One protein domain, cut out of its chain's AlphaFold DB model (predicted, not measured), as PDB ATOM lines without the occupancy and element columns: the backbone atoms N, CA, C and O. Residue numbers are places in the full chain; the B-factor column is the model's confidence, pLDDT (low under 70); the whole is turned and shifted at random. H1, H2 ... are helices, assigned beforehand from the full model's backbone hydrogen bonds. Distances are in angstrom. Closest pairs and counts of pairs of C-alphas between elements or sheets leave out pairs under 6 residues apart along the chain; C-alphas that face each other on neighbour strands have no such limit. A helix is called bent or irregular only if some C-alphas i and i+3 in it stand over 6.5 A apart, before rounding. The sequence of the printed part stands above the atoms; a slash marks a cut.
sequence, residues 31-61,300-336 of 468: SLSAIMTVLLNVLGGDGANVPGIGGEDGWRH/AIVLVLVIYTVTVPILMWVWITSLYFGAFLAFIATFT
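This is residues 31 to 61 and 300 to 336 of the 468 residues of the protein "Hypothetical protein" of Chloropicon primus (UniProt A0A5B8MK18). Three helices make a small bundle, their centres at the corners of a triangle: H1 and H3 run side by side in opposite directions, and H2 packs on both with its later part, while its first residues, 300 to 307, reach away from them. After H1, a loop of residues 45 to 61 winds at the end of the bundle where H1 ends. The printed part has 68 residues with three named helices, H1, H2 and H3 in chain order, and no named strand; the class is all helix. It is compact, with a radius of gyration of the C-alphas of 11.6 A, and spans 32 by 25 by 17 A.

H1, residues 31 to 44, begins at C-alpha 31 (175.914, 277.919, 165.257) and is 19.2 A long from first to last C-alpha. H2, residues 300 to 319, is the longest at 27.9 A and begins at C-alpha 300 (179.055, 262.413, 180.779). H3, residues 323 to 336, is 20.2 A long and ends at C-alpha 336 (179.060, 266.334, 163.252).

H1 touches H3, closest at the C-alphas of Ala 34 and Ala 327, 4.4 A apart, at a shallow tilt of 30 degrees, opposite ways. H1 touches H2 through residues 309 to 317 of H2 alone, closest at the C-alphas of Thr 37 and Pro 313, 4.7 A apart, at a steep tilt of 38 degrees, the same way. H2 and H3 form a helical hairpin over a tight link; H2 touches H3 with residues 308 to 317 alone, closest at the C-alphas of Met 316 and Gly 326, 5.2 A apart, at a shallow tilt of 19 degrees, opposite ways. H2 has a kink of 28 degrees near residue 310; it is neither bent nor irregular, but only just: C-alphas 310 and 313 are 6.3 A apart. In H1 and H3 every O i to N i+4 pair is within hydrogen-bond range; in H2, 14 of 16 are.

The C-alphas farthest apart, of Asn 49 and Ala 300, are 33.8 A apart. Residues 62 to 299 are not printed, and C-alphas 61 and 300 are 25.9 A apart across this cut. Mean pLDDT of the printed part is 90.0, with residue 56 alone under 70.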
ATOM      1  N   SER A  31     175.939 276.476 165.519       95.06
ATOM      2  CA  SER A  31     175.914 277.919 165.257       95.06
ATOM      3  C   SER A  31     176.571 278.703 166.388       95.06
ATOM      4  O   SER A  31     177.308 279.642 166.112       95.06
ATOM      5  N   LEU A  32     176.368 278.303 167.650       95.25
ATOM      6  CA  LEU A  32     177.042 278.920 168.797       95.25
ATOM      7  C   LEU A  32     178.566 278.797 168.697       95.25
ATOM      8  O   LEU A  32     179.266 279.781 168.921       95.25
ATOM      9  N   SER A  33     179.070 277.629 168.292       96.38
ATOM     10  CA  SER A  33     180.502 277.416 168.044       96.38
ATOM     11  C   SER A  33     181.029 278.339 166.935       96.38
ATOM     12  O   SER A  33     182.002 279.064 167.132       96.38
ATOM     13  N   ALA A  34     180.325 278.422 165.802       97.19
ATOM     14  CA  ALA A  34     180.702 279.312 164.703       97.19
ATOM     15  C   ALA A  34     180.709 280.796 165.111       97.19
ATOM     16  O   ALA A  34     181.659 281.522 164.815       97.19
ATOM     17  N   ILE A  35     179.665 281.242 165.821       96.69
ATOM     18  CA  ILE A  35     179.549 282.609 166.343       96.69
ATOM     19  C   ILE A  35     180.690 282.897 167.318       96.69
ATOM     20  O   ILE A  35     181.308 283.954 167.229       96.69
ATOM     21  N   MET A  36     181.023 281.953 168.201       96.06
ATOM     22  CA  MET A  36     182.142 282.093 169.127       96.06
ATOM     23  C   MET A  36     183.474 282.267 168.385       96.06
ATOM     24  O   MET A  36     184.234 283.164 168.738       96.06
ATOM     25  N   THR A  37     183.744 281.505 167.317       95.19
ATOM     26  CA  THR A  37     184.951 281.707 166.489       95.19
ATOM     27  C   THR A  37     184.996 283.097 165.854       95.19
ATOM     28  O   THR A  37     186.060 283.716 165.815       95.19
ATOM     29  N   VAL A  38     183.859 283.609 165.368       95.31
ATOM     30  CA  VAL A  38     183.783 284.968 164.807       95.31
ATOM     31  C   VAL A  38     184.045 286.015 165.888       95.31
ATOM     32  O   VAL A  38     184.847 286.919 165.668       95.31
ATOM     33  N   LEU A  39     183.422 285.880 167.061       94.94
ATOM     34  CA  LEU A  39     183.618 286.800 168.184       94.94
ATOM     35  C   LEU A  39     185.076 286.820 168.650       94.94
ATOM     36  O   LEU A  39     185.620 287.899 168.866       94.94
ATOM     37  N   LEU A  40     185.722 285.655 168.748       92.56
ATOM     38  CA  LEU A  40     187.139 285.555 169.100       92.56
ATOM     39  C   LEU A  40     188.035 286.257 168.070       92.56
ATOM     40  O   LEU A  40     188.908 287.025 168.462       92.56
ATOM     41  N   ASN A  41     187.775 286.082 166.770       90.81
ATOM     42  CA  ASN A  41     188.527 286.768 165.713       90.81
ATOM     43  C   ASN A  41     188.323 288.293 165.725       90.81
ATOM     44  O   ASN A  41     189.270 289.048 165.529       90.81
ATOM     45  N   VAL A  42     187.089 288.760 165.934       91.50
ATOM     46  CA  VAL A  42     186.763 290.196 165.881       91.50
ATOM     47  C   VAL A  42     187.238 290.933 167.134       91.50
ATOM     48  O   VAL A  42     187.745 292.045 167.025       91.50
ATOM     49  N   LEU A  43     187.077 290.335 168.319       89.94
ATOM     50  CA  LEU A  43     187.434 290.963 169.596       89.94
ATOM     51  C   LEU A  43     188.897 290.726 169.981       89.94
ATOM     52  O   LEU A  43     189.533 291.611 170.544       89.94
ATOM     53  N   GLY A  44     189.415 289.527 169.709       82.19
ATOM     54  CA  GLY A  44     190.761 289.098 170.090       82.19
ATOM     55  C   GLY A  44     191.815 289.281 168.997       82.19
ATOM     56  O   GLY A  44     192.995 289.071 169.267       82.19
ATOM     57  N   GLY A  45     191.418 289.670 167.781       85.19
ATOM     58  CA  GLY A  45     192.320 289.751 166.636       85.19
ATOM     59  C   GLY A  45     192.813 288.370 166.199       85.19
ATOM     60  O   GLY A  45     192.088 287.379 166.286       85.19
ATOM     61  N   ASP A  46     194.052 288.295 165.718       83.81
ATOM     62  CA  ASP A  46     194.669 287.028 165.322       83.81
ATOM     63  C   ASP A  46     195.048 286.201 166.561       83.81
ATOM     64  O   ASP A  46     195.980 286.545 167.297       83.81
ATOM     65  N   GLY A  47     194.328 285.095 166.780       82.19
ATOM     66  CA  GLY A  47     194.509 284.207 167.931       82.19
ATOM     67  C   GLY A  47     195.893 283.583 168.006       82.19
ATOM     68  O   GLY A  47     196.359 283.236 169.091       82.19
ATOM     69  N   ALA A  48     196.593 283.512 166.875       81.12
ATOM     70  CA  ALA A  48     197.956 283.018 166.807       81.12
ATOM     71  C   ALA A  48     198.968 283.965 167.488       81.12
ATOM     72  O   ALA A  48     200.054 283.523 167.859       81.12
ATOM     73  N   ASN A  49     198.610 285.239 167.685       83.00
ATOM     74  CA  ASN A  49     199.472 286.263 168.282       83.00
ATOM     75  C   ASN A  49     199.106 286.590 169.740       83.00
ATOM     76  O   ASN A  49     199.740 287.448 170.354       83.00
ATOM     77  N   VAL A  50     198.096 285.923 170.309       82.88
ATOM     78  CA  VAL A  50     197.654 286.171 171.686       82.88
ATOM     79  C   VAL A  50     198.588 285.466 172.682       82.88
ATOM     80  O   VAL A  50     198.700 284.233 172.639       82.88
ATOM     81  N   PRO A  51     199.241 286.204 173.606       78.12
ATOM     82  CA  PRO A  51     200.152 285.618 174.588       78.12
ATOM     83  C   PRO A  51     199.461 284.550 175.448       78.12
ATOM     84  O   PRO A  51     198.356 284.759 175.940       78.12
ATOM     85  N   GLY A  52     200.105 283.392 175.622       77.00
ATOM     86  CA  GLY A  52     199.590 282.271 176.423       77.00
ATOM     87  C   GLY A  52     198.532 281.389 175.743       77.00
ATOM     88  O   GLY A  52     198.280 280.287 176.217       77.00
ATOM     89  N   ILE A  53     197.946 281.819 174.619       78.62
ATOM     90  CA  ILE A  53     196.966 281.026 173.853       78.62
ATOM     91  C   ILE A  53     197.558 280.573 172.516       78.62
ATOM     92  O   ILE A  53     197.498 279.387 172.199       78.62
ATOM     93  N   GLY A  54     198.148 281.494 171.751       74.69
ATOM     94  CA  GLY A  54     198.700 281.236 170.417       74.69
ATOM     95  C   GLY A  54     200.186 280.866 170.384       74.69
ATOM     96  O   GLY A  54     200.725 280.637 169.307       74.69
ATOM     97  N   GLY A  55     200.871 280.820 171.530       72.44
ATOM     98  CA  GLY A  55     202.286 280.428 171.623       72.44
ATOM     99  C   GLY A  55     202.512 278.913 171.534       72.44
ATOM    100  O   GLY A  55     201.556 278.139 171.564       72.44
ATOM    101  N   GLU A  56     203.778 278.482 171.462       69.06
ATOM    102  CA  GLU A  56     204.163 277.052 171.465       69.06
ATOM    103  C   GLU A  56     203.696 276.313 172.732       69.06
ATOM    104  O   GLU A  56     203.326 275.145 172.656       69.06
ATOM    105  N   ASP A  57     203.601 277.028 173.856       70.75
ATOM    106  CA  ASP A  57     203.106 276.513 175.141       70.75
ATOM    107  C   ASP A  57     201.562 276.457 175.238       70.75
ATOM    108  O   ASP A  57     201.015 276.053 176.264       70.75
ATOM    109  N   GLY A  58     200.845 276.900 174.195       74.94
ATOM    110  CA  GLY A  58     199.386 277.047 174.172       74.94
ATOM    111  C   GLY A  58     198.662 276.108 173.197       74.94
ATOM    112  O   GLY A  58     199.041 274.962 172.963       74.94
ATOM    113  N   TRP A  59     197.587 276.605 172.583       79.44
ATOM    114  CA  TRP A  59     196.702 275.856 171.679       79.44
ATOM    115  C   TRP A  59     197.291 275.614 170.283       79.44
ATOM    116  O   TRP A  59     196.661 274.944 169.461       79.44
ATOM    117  N   ARG A  60     198.498 276.122 169.991       76.94
ATOM    118  CA  ARG A  60     199.214 275.809 168.744       76.94
ATOM    119  C   ARG A  60     199.764 274.385 168.700       76.94
ATOM    120  O   ARG A  60     200.082 273.924 167.611       76.94
ATOM    121  N   HIS A  61     199.860 273.674 169.825       78.38
ATOM    122  CA  HIS A  61     200.324 272.289 169.820       78.38
ATOM    123  C   HIS A  61     199.164 271.317 169.488       78.38
ATOM    124  O   HIS A  61     198.300 271.080 170.338       78.38
ATOM    125  N   ALA A 300     177.638 262.216 181.078       94.50
ATOM    126  CA  ALA A 300     179.055 262.413 180.779       94.50
ATOM    127  C   ALA A 300     179.301 262.765 179.301       94.50
ATOM    128  O   ALA A 300     180.084 263.665 179.004       94.50
ATOM    129  N   ILE A 301     178.608 262.103 178.369       94.50
ATOM    130  CA  ILE A 301     178.756 262.372 176.931       94.50
ATOM    131  C   ILE A 301     178.274 263.780 176.585       94.50
ATOM    132  O   ILE A 301     178.961 264.499 175.861       94.50
ATOM    133  N   VAL A 302     177.126 264.202 177.126       93.12
ATOM    134  CA  VAL A 302     176.616 265.564 176.913       93.12
ATOM    135  C   VAL A 302     177.584 266.599 177.485       93.12
ATOM    136  O   VAL A 302     177.901 267.566 176.797       93.12
ATOM    137  N   LEU A 303     178.119 266.381 178.691       94.19
ATOM    138  CA  LEU A 303     179.123 267.267 179.285       94.19
ATOM    139  C   LEU A 303     180.360 267.413 178.386       94.19
ATOM    140  O   LEU A 303     180.798 268.528 178.106       94.19
ATOM    141  N   VAL A 304     180.901 266.298 177.889       95.06
ATOM    142  CA  VAL A 304     182.068 266.302 176.997       95.06
ATOM    143  C   VAL A 304     181.760 267.002 175.667       95.06
ATOM    144  O   VAL A 304     182.601 267.748 175.170       95.06
ATOM    145  N   LEU A 305     180.554 266.843 175.112       95.44
ATOM    146  CA  LEU A 305     180.113 267.564 173.909       95.44
ATOM    147  C   LEU A 305     179.960 269.071 174.142       95.44
ATOM    148  O   LEU A 305     180.285 269.865 173.257       95.44
ATOM    149  N   VAL A 306     179.503 269.490 175.324       95.19
ATOM    150  CA  VAL A 306     179.446 270.910 175.702       95.19
ATOM    151  C   VAL A 306     180.858 271.489 175.793       95.19
ATOM    152  O   VAL A 306     181.126 272.524 175.184       95.19
ATOM    153  N   ILE A 307     181.791 270.792 176.453       95.25
ATOM    154  CA  ILE A 307     183.207 271.196 176.506       95.25
ATOM    155  C   ILE A 307     183.796 271.275 175.092       95.25
ATOM    156  O   ILE A 307     184.456 272.256 174.747       95.25
ATOM    157  N   TYR A 308     183.518 270.288 174.240       95.19
ATOM    158  CA  TYR A 308     183.935 270.283 172.837       95.19
ATOM    159  C   TYR A 308     183.398 271.503 172.069       95.19
ATOM    160  O   TYR A 308     184.148 272.172 171.365       95.19
ATOM    161  N   THR A 309     182.131 271.866 172.275       95.56
ATOM    162  CA  THR A 309     181.485 273.023 171.622       95.56
ATOM    163  C   THR A 309     182.169 274.351 171.954       95.56
ATOM    164  O   THR A 309     182.233 275.230 171.102       95.56
ATOM    165  N   VAL A 310     182.697 274.489 173.174       94.75
ATOM    166  CA  VAL A 310     183.412 275.693 173.636       94.75
ATOM    167  C   VAL A 310     184.885 275.688 173.216       94.75
ATOM    168  O   VAL A 310     185.462 276.742 172.970       94.75
ATOM    169  N   THR A 311     185.514 274.516 173.107       93.31
ATOM    170  CA  THR A 311     186.963 274.402 172.861       93.31
ATOM    171  C   THR A 311     187.341 274.340 171.377       93.31
ATOM    172  O   THR A 311     188.342 274.940 170.989       93.31
ATOM    173  N   VAL A 312     186.522 273.721 170.514       94.44
ATOM    174  CA  VAL A 312     186.695 273.769 169.048       94.44
ATOM    175  C   VAL A 312     186.870 275.192 168.502       94.44
ATOM    176  O   VAL A 312     187.795 275.399 167.715       94.44
ATOM    177  N   PRO A 313     186.022 276.182 168.847       94.19
ATOM    178  CA  PRO A 313     186.130 277.504 168.246       94.19
ATOM    179  C   PRO A 313     187.416 278.235 168.635       94.19
ATOM    180  O   PRO A 313     187.926 279.000 167.817       94.19
ATOM    181  N   ILE A 314     187.967 277.958 169.825       91.50
ATOM    182  CA  ILE A 314     189.276 278.461 170.273       91.50
ATOM    183  C   ILE A 314     190.388 277.861 169.407       91.50
ATOM    184  O   ILE A 314     191.243 278.594 168.915       91.50
ATOM    185  N   LEU A 315     190.341 276.548 169.156       91.56
ATOM    186  CA  LEU A 315     191.293 275.889 168.261       91.56
ATOM    187  C   LEU A 315     191.244 276.498 166.852       91.56
ATOM    188  O   LEU A 315     192.280 276.867 166.308       91.56
ATOM    189  N   MET A 316     190.048 276.641 166.272       92.81
ATOM    190  CA  MET A 316     189.900 277.182 164.915       92.81
ATOM    191  C   MET A 316     190.380 278.629 164.818       92.81
ATOM    192  O   MET A 316     190.982 278.996 163.815       92.81
ATOM    193  N   TRP A 317     190.168 279.431 165.860       91.75
ATOM    194  CA  TRP A 317     190.665 280.803 165.931       91.75
ATOM    195  C   TRP A 317     192.199 280.895 165.945       91.75
ATOM    196  O   TRP A 317     192.757 281.781 165.308       91.75
ATOM    197  N   VAL A 318     192.890 279.975 166.624       90.25
ATOM    198  CA  VAL A 318     194.365 279.965 166.688       90.25
ATOM    199  C   VAL A 318     195.001 279.419 165.403       90.25
ATOM    200  O   VAL A 318     196.096 279.834 165.029       90.25
ATOM    201  N   TRP A 319     194.335 278.474 164.735       89.62
ATOM    202  CA  TRP A 319     194.899 277.724 163.607       89.62
ATOM    203  C   TRP A 319     194.531 278.279 162.231       89.62
ATOM    204  O   TRP A 319     195.253 278.041 161.262       89.62
ATOM    205  N   ILE A 320     193.401 278.978 162.117       91.31
ATOM    206  CA  ILE A 320     192.857 279.431 160.837       91.31
ATOM    207  C   ILE A 320     192.808 280.955 160.816       91.31
ATOM    208  O   ILE A 320     192.020 281.573 161.519       91.31
ATOM    209  N   THR A 321     193.601 281.555 159.930       87.00
ATOM    210  CA  THR A 321     193.660 283.016 159.752       87.00
ATOM    211  C   THR A 321     192.405 283.593 159.092       87.00
ATOM    212  O   THR A 321     192.045 284.747 159.309       87.00
ATOM    213  N   SER A 322     191.718 282.803 158.261       91.88
ATOM    214  CA  SER A 322     190.485 283.226 157.594       91.88
ATOM    215  C   SER A 322     189.283 283.104 158.527       91.88
ATOM    216  O   SER A 322     188.849 281.995 158.843       91.88
ATOM    217  N   LEU A 323     188.684 284.244 158.886       91.69
ATOM    218  CA  LEU A 323     187.503 284.326 159.754       91.69
ATOM    219  C   LEU A 323     186.356 283.426 159.272       91.69
ATOM    220  O   LEU A 323     185.825 282.622 160.039       91.69
ATOM    221  N   TYR A 324     185.987 283.534 157.992       93.81
ATOM    222  CA  TYR A 324     184.861 282.780 157.433       93.81
ATOM    223  C   TYR A 324     185.131 281.275 157.414       93.81
ATOM    224  O   TYR A 324     184.240 280.478 157.707       93.81
ATOM    225  N   PHE A 325     186.364 280.881 157.090       95.25
ATOM    226  CA  PHE A 325     186.728 279.472 157.017       95.25
ATOM    227  C   PHE A 325     186.851 278.843 158.410       95.25
ATOM    228  O   PHE A 325     186.349 277.740 158.621       95.25
ATOM    229  N   GLY A 326     187.424 279.559 159.382       94.38
ATOM    230  CA  GLY A 326     187.509 279.107 160.772       94.38
ATOM    231  C   GLY A 326     186.128 278.893 161.394       94.38
ATOM    232  O   GLY A 326     185.872 277.843 161.982       94.38
ATOM    233  N   ALA A 327     185.203 279.839 161.191       96.62
ATOM    234  CA  ALA A 327     183.823 279.714 161.664       96.62
ATOM    235  C   ALA A 327     183.085 278.529 161.016       96.62
ATOM    236  O   ALA A 327     182.369 277.790 161.693       96.62
ATOM    237  N   PHE A 328     183.290 278.305 159.715       97.44
ATOM    238  CA  PHE A 328     182.720 277.166 158.995       97.44
ATOM    239  C   PHE A 328     183.250 275.815 159.503       97.44
ATOM    240  O   PHE A 328     182.470 274.882 159.703       97.44
ATOM    241  N   LEU A 329     184.555 275.704 159.762       96.31
ATOM    242  CA  LEU A 329     185.147 274.487 160.323       96.31
ATOM    243  C   LEU A 329     184.662 274.223 161.753       96.31
ATOM    244  O   LEU A 329     184.332 273.082 162.078       96.31
ATOM    245  N   ALA A 330     184.541 275.266 162.582       96.12
ATOM    246  CA  ALA A 330     183.990 275.155 163.932       96.12
ATOM    247  C   ALA A 330     182.529 274.672 163.918       96.12
ATOM    248  O   ALA A 330     182.162 273.772 164.687       96.12
ATOM    249  N   PHE A 331     181.726 275.202 162.985       97.69
ATOM    250  CA  PHE A 331     180.361 274.749 162.736       97.69
ATOM    251  C   PHE A 331     180.326 273.261 162.388       97.69
ATOM    252  O   PHE A 331     179.673 272.496 163.088       97.69
ATOM    253  N   ILE A 332     181.038 272.831 161.338       97.19
ATOM    254  CA  ILE A 332     180.987 271.441 160.851       97.19
ATOM    255  C   ILE A 332     181.485 270.453 161.902       97.19
ATOM    256  O   ILE A 332     180.877 269.393 162.084       97.19
ATOM    257  N   ALA A 333     182.571 270.786 162.598       95.31
ATOM    258  CA  ALA A 333     183.138 269.940 163.636       95.31
ATOM    259  C   ALA A 333     182.116 269.704 164.760       95.31
ATOM    260  O   ALA A 333     181.773 268.563 165.072       95.31
ATOM    261  N   THR A 334     181.541 270.783 165.295       96.31
ATOM    262  CA  THR A 334     180.509 270.723 166.341       96.31
ATOM    263  C   THR A 334     179.245 270.016 165.843       96.31
ATOM    264  O   THR A 334     178.736 269.106 166.499       96.31
ATOM    265  N   PHE A 335     178.770 270.382 164.653       96.31
ATOM    266  CA  PHE A 335     177.595 269.806 164.002       96.31
ATOM    267  C   PHE A 335     177.698 268.288 163.870       96.31
ATOM    268  O   PHE A 335     176.733 267.582 164.157       96.31
ATOM    269  N   THR A 336     178.862 267.769 163.479       95.62
ATOM    270  CA  THR A 336     179.060 266.334 163.252       95.62
ATOM    271  C   THR A 336     178.907 265.533 164.546       95.62
ATOM    272  O   THR A 336     178.105 264.599 164.596       95.62
TER     273      THR A 336